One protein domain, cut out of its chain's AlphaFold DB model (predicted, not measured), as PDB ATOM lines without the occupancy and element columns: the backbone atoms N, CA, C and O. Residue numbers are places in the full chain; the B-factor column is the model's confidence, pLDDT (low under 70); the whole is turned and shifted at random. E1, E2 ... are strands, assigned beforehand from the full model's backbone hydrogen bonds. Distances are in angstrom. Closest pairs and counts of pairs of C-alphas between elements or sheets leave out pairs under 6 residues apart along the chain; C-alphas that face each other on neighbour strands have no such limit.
ATOM      1  N   ILE A   3     200.638 186.140 193.574       97.88
ATOM      2  CA  ILE A   3     200.554 186.764 192.248       97.88
ATOM      3  C   ILE A   3     201.967 186.976 191.689       97.88
ATOM      4  O   ILE A   3     202.846 187.459 192.404       97.88
ATOM      5  N   GLU A   4     202.180 186.631 190.423       97.81
ATOM      6  CA  GLU A   4     203.380 186.937 189.640       97.81
ATOM      7  C   GLU A   4     203.012 187.244 188.179       97.81
ATOM      8  O   GLU A   4     201.942 186.842 187.730       97.81
ATOM      9  N   PRO A   5     203.866 187.940 187.413       98.06
ATOM     10  CA  PRO A   5     203.667 188.091 185.975       98.06
ATOM     11  C   PRO A   5     203.713 186.753 185.221       98.06
ATOM     12  O   PRO A   5     204.416 185.821 185.609       98.06
ATOM     13  N   ALA A   6     203.037 186.708 184.077       97.50
ATOM     14  CA  ALA A   6     203.119 185.620 183.117       97.50
ATOM     15  C   ALA A   6     204.570 185.378 182.657       97.50
ATOM     16  O   ALA A   6     205.419 186.273 182.644       97.50
ATOM     17  N   GLY A   7     204.844 184.147 182.236       97.25
ATOM     18  CA  GLY A   7     206.144 183.669 181.795       97.25
ATOM     19  C   GLY A   7     206.488 182.335 182.445       97.25
ATOM     20  O   GLY A   7     205.910 181.294 182.131       97.25
ATOM     21  N   LYS A   8     207.487 182.342 183.330       96.88
ATOM     22  CA  LYS A   8     207.954 181.119 183.987       96.88
ATOM     23  C   LYS A   8     206.863 180.561 184.901       96.88
ATOM     24  O   LYS A   8     206.320 181.282 185.722       96.88
ATOM     25  N   VAL A   9     206.618 179.256 184.824       98.06
ATOM     26  CA  VAL A   9     205.716 178.571 185.754       98.06
ATOM     27  C   VAL A   9     206.441 178.318 187.076       98.06
ATOM     28  O   VAL A   9     207.346 177.480 187.139       98.06
ATOM     29  N   ASN A  10     206.038 179.019 188.139       97.69
ATOM     30  CA  ASN A  10     206.525 178.768 189.493       97.69
ATOM     31  C   ASN A  10     205.431 178.126 190.356       97.69
ATOM     32  O   ASN A  10     204.268 178.527 190.369       97.69
ATOM     33  N   LYS A  11     205.801 177.092 191.120       97.19
ATOM     34  CA  LYS A  11     204.851 176.390 191.992       97.19
ATOM     35  C   LYS A  11     204.284 177.350 193.039       97.19
ATOM     36  O   LYS A  11     205.034 177.882 193.850       97.19
ATOM     37  N   GLY A  12     202.959 177.469 193.083       97.25
ATOM     38  CA  GLY A  12     202.258 178.302 194.061       97.25
ATOM     39  C   GLY A  12     201.995 179.736 193.600       97.25
ATOM     40  O   GLY A  12     201.440 180.509 194.383       97.25
ATOM     41  N   PHE A  13     202.366 180.074 192.364       98.50
ATOM     42  CA  PHE A  13     202.247 181.407 191.793       98.50
ATOM     43  C   PHE A  13     201.380 181.421 190.529       98.50
ATOM     44  O   PHE A  13     201.051 180.367 189.995       98.50
ATOM     45  N   GLY A  14     200.986 182.604 190.069       98.31
ATOM     46  CA  GLY A  14     200.251 182.785 188.821       98.31
ATOM     47  C   GLY A  14     199.685 184.192 188.679       98.31
ATOM     48  O   GLY A  14     200.046 185.092 189.437       98.31
ATOM     49  N   HIS A  15     198.735 184.371 187.769       98.69
ATOM     50  CA  HIS A  15     198.062 185.650 187.542       98.69
ATOM     51  C   HIS A  15     196.579 185.498 187.219       98.69
ATOM     52  O   HIS A  15     196.059 184.407 186.963       98.69
ATOM     53  N   HIS A  16     195.879 186.627 187.260       98.38
ATOM     54  CA  HIS A  16     194.443 186.685 187.042       98.38
ATOM     55  C   HIS A  16     194.065 186.786 185.559       98.38
ATOM     56  O   HIS A  16     194.828 187.230 184.700       98.38
ATOM     57  N   HIS A  17     192.839 186.367 185.274       98.44
ATOM     58  CA  HIS A  17     192.148 186.552 184.010       98.44
ATOM     59  C   HIS A  17     190.729 187.007 184.324       98.44
ATOM     60  O   HIS A  17     190.101 186.451 185.227       98.44
ATOM     61  N   ILE A  18     190.219 187.984 183.579       98.44
ATOM     62  CA  ILE A  18     188.800 188.337 183.631       98.44
ATOM     63  C   ILE A  18     188.081 187.558 182.540       98.44
ATOM     64  O   ILE A  18     188.467 187.628 181.376       98.44
ATOM     65  N   LEU A  19     187.032 186.833 182.919       98.56
ATOM     66  CA  LEU A  19     186.142 186.131 182.006       98.56
ATOM     67  C   LEU A  19     184.790 186.847 181.984       98.56
ATOM     68  O   LEU A  19     184.162 187.037 183.027       98.56
ATOM     69  N   ILE A  20     184.337 187.221 180.793       98.50
ATOM     70  CA  ILE A  20     183.054 187.884 180.570       98.50
ATOM     71  C   ILE A  20     182.060 186.836 180.071       98.50
ATOM     72  O   ILE A  20     182.309 186.132 179.093       98.50
ATOM     73  N   ASN A  21     180.927 186.727 180.765       98.44
ATOM     74  CA  ASN A  21     179.852 185.762 180.522       98.44
ATOM     75  C   ASN A  21     180.292 184.288 180.560       98.44
ATOM     76  O   ASN A  21     179.673 183.422 179.946       98.44
ATOM     77  N   GLN A  22     181.340 183.998 181.329       98.12
ATOM     78  CA  GLN A  22     181.863 182.658 181.596       98.12
ATOM     79  C   GLN A  22     182.203 182.551 183.084       98.12
ATOM     80  O   GLN A  22     182.543 183.555 183.708       98.12
ATOM     81  N   THR A  23     182.133 181.352 183.662       98.19
ATOM     82  CA  THR A  23     182.428 181.123 185.089       98.19
ATOM     83  C   THR A  23     183.863 180.670 185.336       98.19
ATOM     84  O   THR A  23     184.512 181.167 186.253       98.19
ATOM     85  N   SER A  24     184.385 179.748 184.528       98.44
ATOM     86  CA  SER A  24     185.724 179.179 184.717       98.44
ATOM     87  C   SER A  24     186.215 178.435 183.480       98.44
ATOM     88  O   SER A  24     185.408 177.956 182.683       98.44
ATOM     89  N   TRP A  25     187.533 178.249 183.386       98.44
ATOM     90  CA  TRP A  25     188.163 177.334 182.426       98.44
ATOM     91  C   TRP A  25     188.637 176.046 183.122       98.44
ATOM     92  O   TRP A  25     189.098 176.121 184.267       98.44
ATOM     93  N   PRO A  26     188.573 174.870 182.466       98.50
ATOM     94  CA  PRO A  26     189.010 173.600 183.055       98.50
ATOM     95  C   PRO A  26     190.454 173.626 183.574       98.50
ATOM     96  O   PRO A  26     191.320 174.262 182.974       98.50
ATOM     97  N   LEU A  27     190.734 172.882 184.648       98.50
ATOM     98  CA  LEU A  27     192.089 172.733 185.193       98.50
ATOM     99  C   LEU A  27     193.077 172.293 184.097       98.50
ATOM    100  O   LEU A  27     192.836 171.311 183.397       98.50
ATOM    101  N   GLY A  28     194.190 173.014 183.969       98.19
ATOM    102  CA  GLY A  28     195.259 172.741 183.006       98.19
ATOM    103  C   GLY A  28     194.982 173.208 181.574       98.19
ATOM    104  O   GLY A  28     195.881 173.146 180.740       98.19
ATOM    105  N   SER A  29     193.774 173.693 181.268       98.44
ATOM    106  CA  SER A  29     193.487 174.282 179.956       98.44
ATOM    107  C   SER A  29     194.044 175.702 179.861       98.44
ATOM    108  O   SER A  29     193.967 176.473 180.818       98.44
ATOM    109  N   VAL A  30     194.612 176.047 178.705       98.38
ATOM    110  CA  VAL A  30     195.106 177.401 178.435       98.38
ATOM    111  C   VAL A  30     193.917 178.325 178.202       98.38
ATOM    112  O   VAL A  30     193.079 178.033 177.353       98.38
ATOM    113  N   ILE A  31     193.867 179.442 178.928       98.38
ATOM    114  CA  ILE A  31     192.857 180.486 178.736       98.38
ATOM    115  C   ILE A  31     193.293 181.353 177.543       98.38
ATOM    116  O   ILE A  31     194.245 182.129 177.674       98.38
ATOM    117  N   PRO A  32     192.636 181.261 176.373       97.25
ATOM    118  CA  PRO A  32     192.995 182.089 175.228       97.25
ATOM    119  C   PRO A  32     192.679 183.557 175.527       97.25
ATOM    120  O   PRO A  32     191.763 183.855 176.292       97.25
ATOM    121  N   MET A  33     193.420 184.486 174.929       96.19
ATOM    122  CA  MET A  33     193.037 185.900 174.934       96.19
ATOM    123  C   MET A  33     191.909 186.117 173.919       96.19
ATOM    124  O   MET A  33     191.981 185.610 172.799       96.19
ATOM    125  N   SER A  34     190.867 186.848 174.311       96.25
ATOM    126  CA  SER A  34     189.747 187.225 173.443       96.25
ATOM    127  C   SER A  34     188.991 188.418 174.025       96.25
ATOM    128  O   SER A  34     189.235 188.812 175.164       96.25
ATOM    129  N   ASP A  35     187.987 188.912 173.302       94.19
ATOM    130  CA  ASP A  35     187.069 189.949 173.794       94.19
ATOM    131  C   ASP A  35     186.290 189.519 175.051       94.19
ATOM    132  O   ASP A  35     185.792 190.351 175.800       94.19
ATOM    133  N   SER A  36     186.198 188.210 175.307       95.94
ATOM    134  CA  SER A  36     185.529 187.642 176.485       95.94
ATOM    135  C   SER A  36     186.493 187.141 177.565       95.94
ATOM    136  O   SER A  36     186.048 186.658 178.606       95.94
ATOM    137  N   THR A  37     187.805 187.229 177.327       97.69
ATOM    138  CA  THR A  37     188.853 186.709 178.215       97.69
ATOM    139  C   THR A  37     190.071 187.636 178.218       97.69
ATOM    140  O   THR A  37     190.931 187.588 177.336       97.69
ATOM    141  N   LEU A  38     190.167 188.477 179.248       97.62
ATOM    142  CA  LEU A  38     191.215 189.490 179.387       97.62
ATOM    143  C   LEU A  38     192.348 188.973 180.277       97.62
ATOM    144  O   LEU A  38     192.107 188.426 181.353       97.62
ATOM    145  N   HIS A  39     193.596 189.150 179.838       97.19
ATOM    146  CA  HIS A  39     194.782 188.636 180.535       97.19
ATOM    147  C   HIS A  39     195.403 189.683 181.451       97.19
ATOM    148  O   HIS A  39     195.747 190.775 181.004       97.19
ATOM    149  N   PHE A  40     195.618 189.325 182.719       96.50
ATOM    150  CA  PHE A  40     196.283 190.188 183.700       96.50
ATOM    151  C   PHE A  40     197.704 189.664 183.937       96.50
ATOM    152  O   PHE A  40     198.150 189.444 185.061       96.50
ATOM    153  N   GLY A  41     198.417 189.428 182.832       92.31
ATOM    154  CA  GLY A  41     199.732 188.783 182.805       92.31
ATOM    155  C   GLY A  41     200.893 189.624 183.340       92.31
ATOM    156  O   GLY A  41     202.023 189.156 183.312       92.31
ATOM    157  N   LEU A  42     200.667 190.843 183.829       96.38
ATOM    158  CA  LEU A  42     201.684 191.637 184.532       96.38
ATOM    159  C   LEU A  42     201.531 191.543 186.057       96.38
ATOM    160  O   LEU A  42     202.209 192.264 186.785       96.38
ATOM    161  N   GLY A  43     200.646 190.666 186.541       95.00
ATOM    162  CA  GLY A  43     200.319 190.555 187.960       95.00
ATOM    163  C   GLY A  43     199.382 191.664 188.441       95.00
ATOM    164  O   GLY A  43     199.421 192.025 189.615       95.00
ATOM    165  N   GLN A  44     198.564 192.230 187.545       96.94
ATOM    166  CA  GLN A  44     197.597 193.261 187.916       96.94
ATOM    167  C   GLN A  44     196.563 192.707 188.907       96.94
ATOM    168  O   GLN A  44     196.084 191.578 188.771       96.94
ATOM    169  N   THR A  45     196.196 193.530 189.886       95.19
ATOM    170  CA  THR A  45     195.205 193.207 190.925       95.19
ATOM    171  C   THR A  45     193.874 193.920 190.729       95.19
ATOM    172  O   THR A  45     192.889 193.575 191.377       95.19
ATOM    173  N   ASP A  46     193.844 194.907 189.840       95.81
ATOM    174  CA  ASP A  46     192.708 195.778 189.587       95.81
ATOM    175  C   ASP A  46     192.698 196.255 188.129       95.81
ATOM    176  O   ASP A  46     193.700 196.191 187.413       95.81
ATOM    177  N   THR A  47     191.517 196.681 187.685       95.19
ATOM    178  CA  THR A  47     191.282 197.337 186.398       95.19
ATOM    179  C   THR A  47     189.998 198.154 186.483       95.19
ATOM    180  O   THR A  47     189.171 197.944 187.372       95.19
ATOM    181  N   SER A  48     189.764 199.003 185.487       95.19
ATOM    182  CA  SER A  48     188.407 199.385 185.085       95.19
ATOM    183  C   SER A  48     187.975 198.550 183.878       95.19
ATOM    184  O   SER A  48     188.816 198.161 183.065       95.19
ATOM    185  N   LEU A  49     186.684 198.238 183.788       94.69
ATOM    186  CA  LEU A  49     186.088 197.523 182.664       94.69
ATOM    187  C   LEU A  49     184.905 198.342 182.155       94.69
ATOM    188  O   LEU A  49     183.990 198.641 182.921       94.69
ATOM    189  N   GLU A  50     184.937 198.695 180.877       95.00
ATOM    190  CA  GLU A  50     183.822 199.347 180.198       95.00
ATOM    191  C   GLU A  50     182.950 198.276 179.543       95.00
ATOM    192  O   GLU A  50     183.453 197.387 178.855       95.00
ATOM    193  N   LEU A  51     181.647 198.335 179.806       96.50
ATOM    194  CA  LEU A  51     180.647 197.405 179.294       96.50
ATOM    195  C   LEU A  51     179.433 198.202 178.834       96.50
ATOM    196  O   LEU A  51     179.063 199.191 179.468       96.50
ATOM    197  N   ASP A  52     178.789 197.733 177.773       97.25
ATOM    198  CA  ASP A  52     177.491 198.255 177.362       97.25
ATOM    199  C   ASP A  52     176.402 197.925 178.407       97.25
ATOM    200  O   ASP A  52     176.557 196.983 179.194       97.25
ATOM    201  N   PRO A  53     175.268 198.655 178.421       98.44
ATOM    202  CA  PRO A  53     174.137 198.317 179.277       98.44
ATOM    203  C   PRO A  53     173.651 196.879 179.054       98.44
ATOM    204  O   PRO A  53     173.393 196.448 177.928       98.44
ATOM    205  N   GLY A  54     173.491 196.120 180.139       98.31
ATOM    206  CA  GLY A  54     173.183 194.694 180.053       98.31
ATOM    207  C   GLY A  54     173.368 193.933 181.363       98.31
ATOM    208  O   GLY A  54     173.735 194.496 182.390       98.31
ATOM    209  N   ASN A  55     173.097 192.627 181.328       98.62
ATOM    210  CA  ASN A  55     173.364 191.719 182.447       98.62
ATOM    211  C   ASN A  55     174.583 190.862 182.114       98.62
ATOM    212  O   ASN A  55     174.622 190.248 181.049       98.62
ATOM    213  N   TYR A  56     175.527 190.774 183.048       98.56
ATOM    214  CA  TYR A  56     176.784 190.063 182.844       98.56
ATOM    215  C   TYR A  56     177.100 189.126 184.004       98.56
ATOM    216  O   TYR A  56     176.767 189.394 185.163       98.56
ATOM    217  N   ILE A  57     177.803 188.041 183.682       98.62
ATOM    218  CA  ILE A  57     178.611 187.301 184.653       98.62
ATOM    219  C   ILE A  57     180.053 187.752 184.450       98.62
ATOM    220  O   ILE A  57     180.581 187.608 183.351       98.62
ATOM    221  N   ILE A  58     180.685 188.278 185.493       98.44
ATOM    222  CA  ILE A  58     182.109 188.615 185.474       98.44
ATOM    223  C   ILE A  58     182.819 187.663 186.418       98.44
ATOM    224  O   ILE A  58     182.448 187.568 187.588       98.44
ATOM    225  N   SER A  59     183.830 186.966 185.910       98.44
ATOM    226  CA  SER A  59     184.614 186.023 186.702       98.44
ATOM    227  C   SER A  59     186.082 186.385 186.705       98.44
ATOM    228  O   SER A  59     186.628 186.800 185.688       98.44
ATOM    229  N   LEU A  60     186.728 186.179 187.847       98.06
ATOM    230  CA  LEU A  60     188.167 186.277 188.000       98.06
ATOM    231  C   LEU A  60     188.731 184.860 188.135       98.06
ATOM    232  O   LEU A  60     188.483 184.196 189.138       98.06
ATOM    233  N   GLN A  61     189.492 184.407 187.141       98.56
ATOM    234  CA  GLN A  61     190.099 183.074 187.100       98.56
ATOM    235  C   GLN A  61     191.616 183.180 187.279       98.56
ATOM    236  O   GLN A  61     192.285 183.920 186.557       98.56
ATOM    237  N   PHE A  62     192.174 182.420 188.221       98.56
ATOM    238  CA  PHE A  62     193.623 182.319 188.403       98.56
ATOM    239  C   PHE A  62     194.223 181.228 187.504       98.56
ATOM    240  O   PHE A  62     193.643 180.142 187.373       98.56
ATOM    241  N   ALA A  63     195.387 181.502 186.918       98.62
ATOM    242  CA  ALA A  63     196.126 180.582 186.053       98.62
ATOM    243  C   ALA A  63     197.643 180.728 186.259       98.62
ATOM    244  O   ALA A  63     198.088 181.687 186.885       98.62
ATOM    245  N   ASP A  64     198.422 179.772 185.760       98.62
ATOM    246  CA  ASP A  64     199.881 179.774 185.887       98.62
ATOM    247  C   ASP A  64     200.583 180.720 184.891       98.62
ATOM    248  O   ASP A  64     199.943 181.390 184.078       98.62
ATOM    249  N   GLY A  65     201.922 180.738 184.922       98.19
ATOM    250  CA  GLY A  65     202.747 181.588 184.057       98.19
ATOM    251  C   GLY A  65     202.516 181.414 182.547       98.19
ATOM    252  O   GLY A  65     202.830 182.326 181.790       98.19
ATOM    253  N   VAL A  66     201.930 180.303 182.090       98.06
ATOM    254  CA  VAL A  66     201.589 180.073 180.672       98.06
ATOM    255  C   VAL A  66     200.079 180.095 180.420       98.06
ATOM    256  O   VAL A  66     199.610 179.596 179.398       98.06
ATOM    257  N   HIS A  67     199.319 180.719 181.324       98.31
ATOM    258  CA  HIS A  67     197.865 180.868 181.256       98.31
ATOM    259  C   HIS A  67     197.094 179.549 181.392       98.31
ATOM    260  O   HIS A  67     195.916 179.491 181.024       98.31
ATOM    261  N   ALA A  68     197.710 178.493 181.935       98.56
ATOM    262  CA  ALA A  68     197.003 177.255 182.231       98.56
ATOM    263  C   ALA A  68     196.171 177.426 183.509       98.56
ATOM    264  O   ALA A  68     196.694 177.691 184.595       98.56
ATOM    265  N   SER A  69     194.852 177.307 183.368       98.56
ATOM    266  CA  SER A  69     193.884 177.512 184.443       98.56
ATOM    267  C   SER A  69     194.162 176.596 185.635       98.56
ATOM    268  O   SER A  69     194.380 175.393 185.473       98.56
ATOM    269  N   TYR A  70     194.046 177.135 186.851       98.56
ATOM    270  CA  TYR A  70     194.019 176.326 188.075       98.56
ATOM    271  C   TYR A  70     192.638 175.711 188.377       98.56
ATOM    272  O   TYR A  70     192.423 175.148 189.452       98.56
ATOM    273  N   GLY A  71     191.715 175.771 187.416       98.31
ATOM    274  CA  GLY A  71     190.389 175.166 187.476       98.31
ATOM    275  C   GLY A  71     189.353 176.016 188.208       98.31
ATOM    276  O   GLY A  71     189.653 177.079 188.752       98.31
ATOM    277  N   GLU A  72     188.121 175.512 188.241       98.12
ATOM    278  CA  GLU A  72     186.947 176.190 188.813       98.12
ATOM    279  C   GLU A  72     187.140 176.617 190.274       98.12
ATOM    280  O   GLU A  72     186.753 177.718 190.647       98.12
ATOM    281  N   ASN A  73     187.829 175.806 191.082       97.94
ATOM    282  CA  ASN A  73     188.118 176.121 192.489       97.94
ATOM    283  C   ASN A  73     188.976 177.384 192.677       97.94
ATOM    284  O   ASN A  73     189.040 177.929 193.775       97.94
ATOM    285  N   MET A  74     189.668 177.817 191.621       98.06
ATOM    286  CA  MET A  74     190.479 179.032 191.584       98.06
ATOM    287  C   MET A  74     189.832 180.116 190.708       98.06
ATOM    288  O   MET A  74     190.527 180.987 190.179       98.06
ATOM    289  N   SER A  75     188.507 180.052 190.565       98.38
ATOM    290  CA  SER A  75     187.673 181.087 189.967       98.38
ATOM    291  C   SER A  75     186.687 181.654 190.985       98.38
ATOM    292  O   SER A  75     186.260 180.970 191.915       98.38
ATOM    293  N   SER A  76     186.289 182.907 190.792       98.31
ATOM    294  CA  SER A  76     185.173 183.518 191.511       98.31
ATOM    295  C   SER A  76     184.359 184.382 190.561       98.31
ATOM    296  O   SER A  76     184.935 185.089 189.738       98.31
ATOM    297  N   SER A  77     183.033 184.334 190.676       98.38
ATOM    298  CA  SER A  77     182.112 185.005 189.758       98.38
ATOM    299  C   SER A  77     181.152 185.926 190.496       98.38
ATOM    300  O   SER A  77     180.632 185.583 191.558       98.38
ATOM    301  N   ILE A  78     180.837 187.053 189.867       98.38
ATOM    302  CA  ILE A  78     179.756 187.953 190.263       98.38
ATOM    303  C   ILE A  78     178.771 188.127 189.110       98.38
ATOM    304  O   ILE A  78     179.121 187.984 187.938       98.38
ATOM    305  N   LYS A  79     177.525 188.450 189.452       98.56
ATOM    306  CA  LYS A  79     176.504 188.875 188.491       98.56
ATOM    307  C   LYS A  79     176.290 190.366 188.656       98.56
ATOM    308  O   LYS A  79     176.057 190.819 189.775       98.56
ATOM    309  N   ILE A  80     176.357 191.101 187.556       98.00
ATOM    310  CA  ILE A  80     176.160 192.549 187.545       98.00
ATOM    311  C   ILE A  80     175.140 192.935 186.479       98.00
ATOM    312  O   ILE A  80     174.956 192.226 185.488       98.00
ATOM    313  N   LYS A  81     174.502 194.082 186.694       98.25
ATOM    314  CA  LYS A  81     173.711 194.785 185.693       98.25
ATOM    315  C   LYS A  81     174.357 196.149 185.469       98.25
ATOM    316  O   LYS A  81     174.598 196.862 186.439       98.25
ATOM    317  N   VAL A  82     174.645 196.466 184.217       98.00
ATOM    318  CA  VAL A  82     175.128 197.773 183.765       98.00
ATOM    319  C   VAL A  82     173.927 198.523 183.195       98.00
ATOM    320  O   VAL A  82     173.128 197.924 182.467       98.00
ATOM    321  N   GLU A  83     173.761 199.786 183.587       94.38
ATOM    322  CA  GLU A  83     172.622 200.648 183.228       94.38
ATOM    323  C   GLU A  83     173.052 201.824 182.356       94.38
ATOM    324  O   GLU A  83     174.163 202.351 182.592       94.38
TER     325      GLU A  83
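Overview. This is residues 3 to 83 of the 83 residues of the protein "DUF4399 domain-containing protein" of marine metagenome (UniProt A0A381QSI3). With little regular structure, the domain is one strongly twisted sheet of four strands amid long loops, its long hairpin of E3 and E4 reaching toward one end of the longest axis. The printed part has 81 residues, 30 in named elements: no named helix, and strands E1 to E4, all antiparallel, in sheet order E2, E1, E3, E4. It is all strand and compact, with a radius of gyration of the C-alphas of 12.5 A and spans of 41 by 22 by 18 A.

Arrangement. E1, residues 13 to 20, and edge strand E2, residues 37 to 40, form an antiparallel hairpin, with N 38 and O 18 2.9 A apart. E1 is also antiparallel to E3, residues 54 to 63, with N 17 and O 61 2.8 A apart. E3 and edge strand E4, residues 75 to 82, form a hairpin, with N 60 and O 76 2.8 A apart. E2 and E4 are apart.

Along the chain. E1 begins at C-alpha 13 (202.247, 181.407, 191.793) and spans 23.2 A; E2 spans 9.9 A, E3 27.6 A. E4 spans 21.8 A and ends at C-alpha 82 (175.128, 197.773, 183.765).

Size, cuts and confidence. The farthest C-alphas, of Lys 11 and Glu 83, are 41.3 A apart. The three links are long, and the printed part has no cut. No printed residue has pLDDT under 70.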